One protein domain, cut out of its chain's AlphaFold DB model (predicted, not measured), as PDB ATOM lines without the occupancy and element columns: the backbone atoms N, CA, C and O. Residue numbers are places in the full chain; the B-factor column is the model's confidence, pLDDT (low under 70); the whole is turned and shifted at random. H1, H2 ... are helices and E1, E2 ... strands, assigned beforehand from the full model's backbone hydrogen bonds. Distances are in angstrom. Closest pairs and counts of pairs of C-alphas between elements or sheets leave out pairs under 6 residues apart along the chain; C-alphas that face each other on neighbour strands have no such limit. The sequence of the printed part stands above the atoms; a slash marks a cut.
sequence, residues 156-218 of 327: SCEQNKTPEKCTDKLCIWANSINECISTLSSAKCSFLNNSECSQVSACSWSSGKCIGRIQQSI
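What this domain is: This is residues 156 to 218 of the 327 residues of an uncharacterized protein of candidate division WWE3 bacterium CG10_big_fil_rev_8_21_14_0_10_32_10 (UniProt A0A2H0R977). Two small antiparallel hairpins, E1-E2 and E3-E4, follow each other along the longest axis with short helix H1 between them; residues 156 to 170, without a named element, make one end, and H2 lies near the other. The 63 printed residues, under half in named elements, run E1 E2 H1 E3 E4 H2, mixed helices and strands. The whole is compact, radius of gyration of the C-alphas 11.2 A, with spans of 34 by 18 by 15 A.

How they stand to each other: E1, residues 171 to 174, and E2, residues 179 to 182, form a hairpin; N 172 and O 181, 2.9 A, are within hydrogen-bond range. H1, residues 194 to 197, is too short for an O i to N i+4 pair; its one O i to N i+3 pair is out of range. E3, residues 203 to 206, and E4, residues 209 to 212, form another hairpin, with N 204 and O 211 at 2.7 A. The closest C-alphas of H1 and E4 are those of Cys 197 and Cys 210, 6.0 A. In H2, residues 213 to 218, every O i to N i+4 pair is within range.

Where its parts are: E1 begins at C-alpha 171 (180.001, 247.622, 160.727); H2, 8.7 A long, ends at C-alpha 218 (200.293, 262.955, 158.122).

The domain as a whole: The printed part has no cut; the link E2 to H1 is long. Residues 156 to 169, 185 to 187, 207 and 214 to 218 have pLDDT under 70.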
ATOM      1  N   SER A 156     177.889 252.957 167.378       52.78
ATOM      2  CA  SER A 156     178.440 252.101 168.406       52.78
ATOM      3  C   SER A 156     178.070 250.704 167.942       52.78
ATOM      4  O   SER A 156     176.965 250.237 168.198       52.78
ATOM      5  N   CYS A 157     178.946 250.079 167.144       65.25
ATOM      6  CA  CYS A 157     178.878 248.654 166.852       65.25
ATOM      7  C   CYS A 157     179.054 247.988 168.222       65.25
ATOM      8  O   CYS A 157     180.172 247.829 168.711       65.25
ATOM      9  N   GLU A 158     177.936 247.801 168.919       54.66
ATOM     10  CA  GLU A 158     177.902 247.541 170.348       54.66
ATOM     11  C   GLU A 158     178.706 246.275 170.657       54.66
ATOM     12  O   GLU A 158     178.598 245.246 169.981       54.66
ATOM     13  N   GLN A 159     179.601 246.414 171.631       57.84
ATOM     14  CA  GLN A 159     180.742 245.540 171.861       57.84
ATOM     15  C   GLN A 159     180.321 244.220 172.516       57.84
ATOM     16  O   GLN A 159     180.450 244.090 173.725       57.84
ATOM     17  N   ASN A 160     179.770 243.265 171.755       52.44
ATOM     18  CA  ASN A 160     179.780 241.812 172.053       52.44
ATOM     19  C   ASN A 160     178.900 240.999 171.086       52.44
ATOM     20  O   ASN A 160     178.134 240.116 171.479       52.44
ATOM     21  N   LYS A 161     178.946 241.296 169.789       58.47
ATOM     22  CA  LYS A 161     178.196 240.506 168.809       58.47
ATOM     23  C   LYS A 161     179.071 239.374 168.282       58.47
ATOM     24  O   LYS A 161     180.199 239.610 167.887       58.47
ATOM     25  N   THR A 162     178.537 238.154 168.270       61.97
ATOM     26  CA  THR A 162     179.071 237.035 167.479       61.97
ATOM     27  C   THR A 162     179.129 237.429 165.992       61.97
ATOM     28  O   THR A 162     178.369 238.319 165.586       61.97
ATOM     29  N   PRO A 163     179.967 236.782 165.153       64.19
ATOM     30  CA  PRO A 163     180.120 237.140 163.735       64.19
ATOM     31  C   PRO A 163     178.785 237.217 162.977       64.19
ATOM     32  O   PRO A 163     178.619 238.047 162.090       64.19
ATOM     33  N   GLU A 164     177.792 236.421 163.382       64.38
ATOM     34  CA  GLU A 164     176.456 236.386 162.776       64.38
ATOM     35  C   GLU A 164     175.621 237.656 163.005       64.38
ATOM     36  O   GLU A 164     174.770 237.988 162.181       64.38
ATOM     37  N   LYS A 165     175.845 238.383 164.107       66.81
ATOM     38  CA  LYS A 165     175.041 239.562 164.486       66.81
ATOM     39  C   LYS A 165     175.662 240.891 164.043       66.81
ATOM     40  O   LYS A 165     175.029 241.937 164.199       66.81
ATOM     41  N   CYS A 166     176.889 240.867 163.521       69.94
ATOM     42  CA  CYS A 166     177.607 242.028 162.989       69.94
ATOM     43  C   CYS A 166     177.237 242.230 161.505       69.94
ATOM     44  O   CYS A 166     178.045 241.992 160.614       69.94
ATOM     45  N   THR A 167     175.981 242.599 161.238       64.75
ATOM     46  CA  THR A 167     175.417 242.689 159.870       64.75
ATOM     47  C   THR A 167     174.870 244.077 159.524       64.75
ATOM     48  O   THR A 167     174.139 244.246 158.548       64.75
ATOM     49  N   ASP A 168     175.230 245.091 160.309       69.44
ATOM     50  CA  ASP A 168     174.842 246.473 160.046       69.44
ATOM     51  C   ASP A 168     175.669 247.049 158.884       69.44
ATOM     52  O   ASP A 168     176.876 246.832 158.806       69.44
ATOM     53  N   LYS A 169     175.046 247.835 157.991       67.56
ATOM     54  CA  LYS A 169     175.684 248.384 156.767       67.56
ATOM     55  C   LYS A 169     176.971 249.201 157.007       67.56
ATOM     56  O   LYS A 169     177.696 249.476 156.057       67.56
ATOM     57  N   LEU A 170     177.233 249.625 158.243       72.81
ATOM     58  CA  LEU A 170     178.380 250.450 158.641       72.81
ATOM     59  C   LEU A 170     179.359 249.725 159.587       72.81
ATOM     60  O   LEU A 170     180.311 250.347 160.060       72.81
ATOM     61  N   CYS A 171     179.146 248.435 159.863       80.06
ATOM     62  CA  CYS A 171     180.001 247.622 160.727       80.06
ATOM     63  C   CYS A 171     180.568 246.430 159.944       80.06
ATOM     64  O   CYS A 171     179.898 245.865 159.082       80.06
ATOM     65  N   ILE A 172     181.799 246.033 160.262       83.56
ATOM     66  CA  ILE A 172     182.424 244.819 159.733       83.56
ATOM     67  C   ILE A 172     182.977 243.972 160.873       83.56
ATOM     68  O   ILE A 172     183.406 244.489 161.908       83.56
ATOM     69  N   TRP A 173     182.987 242.659 160.668       83.44
ATOM     70  CA  TRP A 173     183.624 241.723 161.582       83.44
ATOM     71  C   TRP A 173     185.109 241.585 161.237       83.44
ATOM     72  O   TRP A 173     185.448 241.148 160.137       83.44
ATOM     73  N   ALA A 174     185.990 241.947 162.171       83.31
ATOM     74  CA  ALA A 174     187.430 241.767 162.024       83.31
ATOM     75  C   ALA A 174     187.858 240.458 162.704       83.31
ATOM     76  O   ALA A 174     187.868 240.361 163.934       83.31
ATOM     77  N   ASN A 175     188.253 239.457 161.915       84.62
ATOM     78  CA  ASN A 175     188.723 238.166 162.427       84.62
ATOM     79  C   ASN A 175     190.076 238.294 163.133       84.62
ATOM     80  O   ASN A 175     190.373 237.520 164.036       84.62
ATOM     81  N   SER A 176     190.885 239.284 162.750       81.69
ATOM     82  CA  SER A 176     192.202 239.526 163.356       81.69
ATOM     83  C   SER A 176     192.128 239.852 164.852       81.69
ATOM     84  O   SER A 176     193.041 239.512 165.599       81.69
ATOM     85  N   ILE A 177     191.036 240.486 165.291       80.44
ATOM     86  CA  ILE A 177     190.823 240.905 166.685       80.44
ATOM     87  C   ILE A 177     189.563 240.294 167.317       80.44
ATOM     88  O   ILE A 177     189.302 240.553 168.485       80.44
ATOM     89  N   ASN A 178     188.810 239.465 166.580       84.25
ATOM     90  CA  ASN A 178     187.526 238.880 166.994       84.25
ATOM     91  C   ASN A 178     186.514 239.915 167.515       84.25
ATOM     92  O   ASN A 178     185.792 239.672 168.482       84.25
ATOM     93  N   GLU A 179     186.455 241.077 166.864       82.38
ATOM     94  CA  GLU A 179     185.580 242.177 167.263       82.38
ATOM     95  C   GLU A 179     184.867 242.795 166.055       82.38
ATOM     96  O   GLU A 179     185.396 242.865 164.943       82.38
ATOM     97  N   CYS A 180     183.649 243.288 166.294       81.69
ATOM     98  CA  CYS A 180     182.882 244.066 165.328       81.69
ATOM     99  C   CYS A 180     183.336 245.532 165.403       81.69
ATOM    100  O   CYS A 180     183.299 246.148 166.471       81.69
ATOM    101  N   ILE A 181     183.780 246.093 164.280       80.94
ATOM    102  CA  ILE A 181     184.301 247.461 164.192       80.94
ATOM    103  C   ILE A 181     183.486 248.286 163.200       80.94
ATOM    104  O   ILE A 181     182.945 247.753 162.233       80.94
ATOM    105  N   SER A 182     183.407 249.600 163.418       77.12
ATOM    106  CA  SER A 182     182.775 250.500 162.452       77.12
ATOM    107  C   SER A 182     183.717 250.795 161.287       77.12
ATOM    108  O   SER A 182     184.919 250.990 161.472       77.12
ATOM    109  N   THR A 183     183.170 250.878 160.074       76.69
ATOM    110  CA  THR A 183     183.952 251.187 158.863       76.69
ATOM    111  C   THR A 183     184.531 252.606 158.884       76.69
ATOM    112  O   THR A 183     185.509 252.891 158.198       76.69
ATOM    113  N   LEU A 184     183.957 253.481 159.711       70.06
ATOM    114  CA  LEU A 184     184.276 254.903 159.828       70.06
ATOM    115  C   LEU A 184     185.317 255.219 160.921       70.06
ATOM    116  O   LEU A 184     185.757 256.364 161.018       70.06
ATOM    117  N   SER A 185     185.711 254.247 161.752       68.88
ATOM    118  CA  SER A 185     186.651 254.473 162.859       68.88
ATOM    119  C   SER A 185     188.085 254.101 162.488       68.88
ATOM    120  O   SER A 185     188.359 252.998 162.024       68.88
ATOM    121  N   SER A 186     189.029 255.009 162.753       66.44
ATOM    122  CA  SER A 186     190.465 254.784 162.548       66.44
ATOM    123  C   SER A 186     191.171 254.121 163.742       66.44
ATOM    124  O   SER A 186     192.345 253.767 163.638       66.44
ATOM    125  N   ALA A 187     190.478 253.926 164.872       68.38
ATOM    126  CA  ALA A 187     191.091 253.542 166.149       68.38
ATOM    127  C   ALA A 187     191.717 252.135 166.159       68.38
ATOM    128  O   ALA A 187     192.627 251.877 166.941       68.38
ATOM    129  N   LYS A 188     191.236 251.221 165.305       78.19
ATOM    130  CA  LYS A 188     191.674 249.813 165.279       78.19
ATOM    131  C   LYS A 188     192.389 249.404 163.982       78.19
ATOM    132  O   LYS A 188     192.717 248.231 163.844       78.19
ATOM    133  N   CYS A 189     192.689 250.352 163.078       80.12
ATOM    134  CA  CYS A 189     193.329 250.086 161.774       80.12
ATOM    135  C   CYS A 189     194.607 249.237 161.893       80.12
ATOM    136  O   CYS A 189     194.796 248.307 161.120       80.12
ATOM    137  N   SER A 190     195.446 249.509 162.896       79.75
ATOM    138  CA  SER A 190     196.769 248.889 163.062       79.75
ATOM    139  C   SER A 190     196.754 247.371 163.279       79.75
ATOM    140  O   SER A 190     197.790 246.733 163.112       79.75
ATOM    141  N   PHE A 191     195.606 246.796 163.649       80.69
ATOM    142  CA  PHE A 191     195.456 245.372 163.973       80.69
ATOM    143  C   PHE A 191     194.740 244.564 162.882       80.69
ATOM    144  O   PHE A 191     194.475 243.380 163.074       80.69
ATOM    145  N   LEU A 192     194.401 245.189 161.751       83.25
ATOM    146  CA  LEU A 192     193.676 244.542 160.658       83.25
ATOM    147  C   LEU A 192     194.614 243.921 159.621       83.25
ATOM    148  O   LEU A 192     195.647 244.488 159.253       83.25
ATOM    149  N   ASN A 193     194.184 242.780 159.083       85.50
ATOM    150  CA  ASN A 193     194.817 242.138 157.935       85.50
ATOM    151  C   ASN A 193     194.515 242.895 156.627       85.50
ATOM    152  O   ASN A 193     193.579 243.692 156.547       85.50
ATOM    153  N   ASN A 194     195.269 242.615 155.558       85.69
ATOM    154  CA  ASN A 194     195.146 243.320 154.269       85.69
ATOM    155  C   ASN A 194     193.723 243.277 153.672       85.69
ATOM    156  O   ASN A 194     193.195 244.287 153.203       85.69
ATOM    157  N   SER A 195     193.071 242.113 153.739       83.81
ATOM    158  CA  SER A 195     191.704 241.925 153.238       83.81
ATOM    159  C   SER A 195     190.662 242.711 154.033       83.81
ATOM    160  O   SER A 195     189.684 243.183 153.461       83.81
ATOM    161  N   GLU A 196     190.871 242.869 155.338       84.00
ATOM    162  CA  GLU A 196     189.943 243.566 156.232       84.00
ATOM    163  C   GLU A 196     190.158 245.086 156.164       84.00
ATOM    164  O   GLU A 196     189.201 245.855 156.166       84.00
ATOM    165  N   CYS A 197     191.409 245.523 155.993       84.25
ATOM    166  CA  CYS A 197     191.777 246.929 155.840       84.25
ATOM    167  C   CYS A 197     191.062 247.602 154.658       84.25
ATOM    168  O   CYS A 197     190.664 248.761 154.746       84.25
ATOM    169  N   SER A 198     190.855 246.861 153.564       80.44
ATOM    170  CA  SER A 198     190.185 247.364 152.356       80.44
ATOM    171  C   SER A 198     188.675 247.572 152.534       80.44
ATOM    172  O   SER A 198     188.054 248.262 151.728       80.44
ATOM    173  N   GLN A 199     188.076 246.981 153.571       79.56
ATOM    174  CA  GLN A 199     186.645 247.098 153.871       79.56
ATOM    175  C   GLN A 199     186.337 248.290 154.794       79.56
ATOM    176  O   GLN A 199     185.182 248.695 154.919       79.56
ATOM    177  N   VAL A 200     187.362 248.875 155.422       78.94
ATOM    178  CA  VAL A 200     187.230 250.010 156.339       78.94
ATOM    179  C   VAL A 200     187.542 251.302 155.591       78.94
ATOM    180  O   VAL A 200     188.669 251.537 155.163       78.94
ATOM    181  N   SER A 201     186.546 252.180 155.467       75.31
ATOM    182  CA  SER A 201     186.681 253.469 154.784       75.31
ATOM    183  C   SER A 201     187.716 254.382 155.437       75.31
ATOM    184  O   SER A 201     188.408 255.129 154.745       75.31
ATOM    185  N   ALA A 202     187.864 254.295 156.758       76.00
ATOM    186  CA  ALA A 202     188.806 255.090 157.537       76.00
ATOM    187  C   ALA A 202     190.266 254.596 157.486       76.00
ATOM    188  O   ALA A 202     191.165 255.346 157.885       76.00
ATOM    189  N   CYS A 203     190.529 253.383 156.985       81.44
ATOM    190  CA  CYS A 203     191.871 252.802 156.911       81.44
ATOM    191  C   CYS A 203     192.415 252.761 155.473       81.44
ATOM    192  O   CYS A 203     191.696 252.940 154.487       81.44
ATOM    193  N   SER A 204     193.724 252.570 155.358       81.38
ATOM    194  CA  SER A 204     194.463 252.442 154.111       81.38
ATOM    195  C   SER A 204     195.696 251.567 154.324       81.38
ATOM    196  O   SER A 204     196.327 251.593 155.382       81.38
ATOM    197  N   TRP A 205     196.046 250.777 153.314       81.06
ATOM    198  CA  TRP A 205     197.188 249.872 153.370       81.06
ATOM    199  C   TRP A 205     198.471 250.583 152.926       81.06
ATOM    200  O   TRP A 205     198.556 251.058 151.792       81.06
ATOM    201  N   SER A 206     199.484 250.640 153.798       79.38
ATOM    202  CA  SER A 206     200.784 251.253 153.491       79.38
ATOM    203  C   SER A 206     201.928 250.496 154.170       79.38
ATOM    204  O   SER A 206     201.872 250.185 155.355       79.38
ATOM    205  N   SER A 207     202.992 250.189 153.420       65.38
ATOM    206  CA  SER A 207     204.217 249.533 153.928       65.38
ATOM    207  C   SER A 207     203.995 248.223 154.710       65.38
ATOM    208  O   SER A 207     204.715 247.929 155.661       65.38
ATOM    209  N   GLY A 208     202.995 247.422 154.322       76.25
ATOM    210  CA  GLY A 208     202.711 246.119 154.945       76.25
ATOM    211  C   GLY A 208     201.950 246.183 156.275       76.25
ATOM    212  O   GLY A 208     201.747 245.141 156.894       76.25
ATOM    213  N   LYS A 209     201.515 247.374 156.703       81.62
ATOM    214  CA  LYS A 209     200.618 247.582 157.846       81.62
ATOM    215  C   LYS A 209     199.370 248.351 157.394       81.62
ATOM    216  O   LYS A 209     199.414 249.159 156.465       81.62
ATOM    217  N   CYS A 210     198.244 248.099 158.053       82.62
ATOM    218  CA  CYS A 210     197.028 248.879 157.851       82.62
ATOM    219  C   CYS A 210     197.074 250.122 158.754       82.62
ATOM    220  O   CYS A 210     197.187 250.008 159.971       82.62
ATOM    221  N   ILE A 211     197.023 251.317 158.168       80.38
ATOM    222  CA  ILE A 211     197.080 252.599 158.890       80.38
ATOM    223  C   ILE A 211     195.813 253.413 158.623       80.38
ATOM    224  O   ILE A 211     195.122 253.198 157.632       80.38
ATOM    225  N   GLY A 212     195.472 254.366 159.490       77.31
ATOM    226  CA  GLY A 212     194.371 255.293 159.206       77.31
ATOM    227  C   GLY A 212     194.686 256.178 157.991       77.31
ATOM    228  O   GLY A 212     195.826 256.614 157.828       77.31
ATOM    229  N   ARG A 213     193.693 256.519 157.159       70.62
ATOM    230  CA  ARG A 213     193.867 257.465 156.022       70.62
ATOM    231  C   ARG A 213     194.439 258.812 156.464       70.62
ATOM    232  O   ARG A 213     195.314 259.400 155.839       70.62
ATOM    233  N   ILE A 214     193.942 259.227 157.613       67.75
ATOM    234  CA  ILE A 214     194.418 260.291 158.478       67.75
ATOM    235  C   ILE A 214     195.946 260.192 158.684       67.75
ATOM    236  O   ILE A 214     196.706 261.054 158.240       67.75
ATOM    237  N   GLN A 215     196.428 259.080 159.238       65.25
ATOM    238  CA  GLN A 215     197.855 258.851 159.482       65.25
ATOM    239  C   GLN A 215     198.691 258.879 158.193       65.25
ATOM    240  O   GLN A 215     199.779 259.448 158.172       65.25
ATOM    241  N   GLN A 216     198.157 258.336 157.098       67.88
ATOM    242  CA  GLN A 216     198.848 258.306 155.809       67.88
ATOM    243  C   GLN A 216     199.122 259.715 155.257       67.88
ATOM    244  O   GLN A 216     200.211 259.980 154.747       67.88
ATOM    245  N   SER A 217     198.150 260.627 155.358       57.25
ATOM    246  CA  SER A 217     198.349 262.027 154.946       57.25
ATOM    247  C   SER A 217     199.325 262.775 155.859       57.25
ATOM    248  O   SER A 217     200.136 263.566 155.382       57.25
ATOM    249  N   ILE A 218     199.329 262.441 157.152       62.88
ATOM    250  CA  ILE A 218     200.293 262.955 158.122       62.88
ATOM    251  C   ILE A 218     201.722 262.547 157.751       62.88
ATOM    252  O   ILE A 218     202.584 263.410 157.662       62.88
TER     253      ILE A 218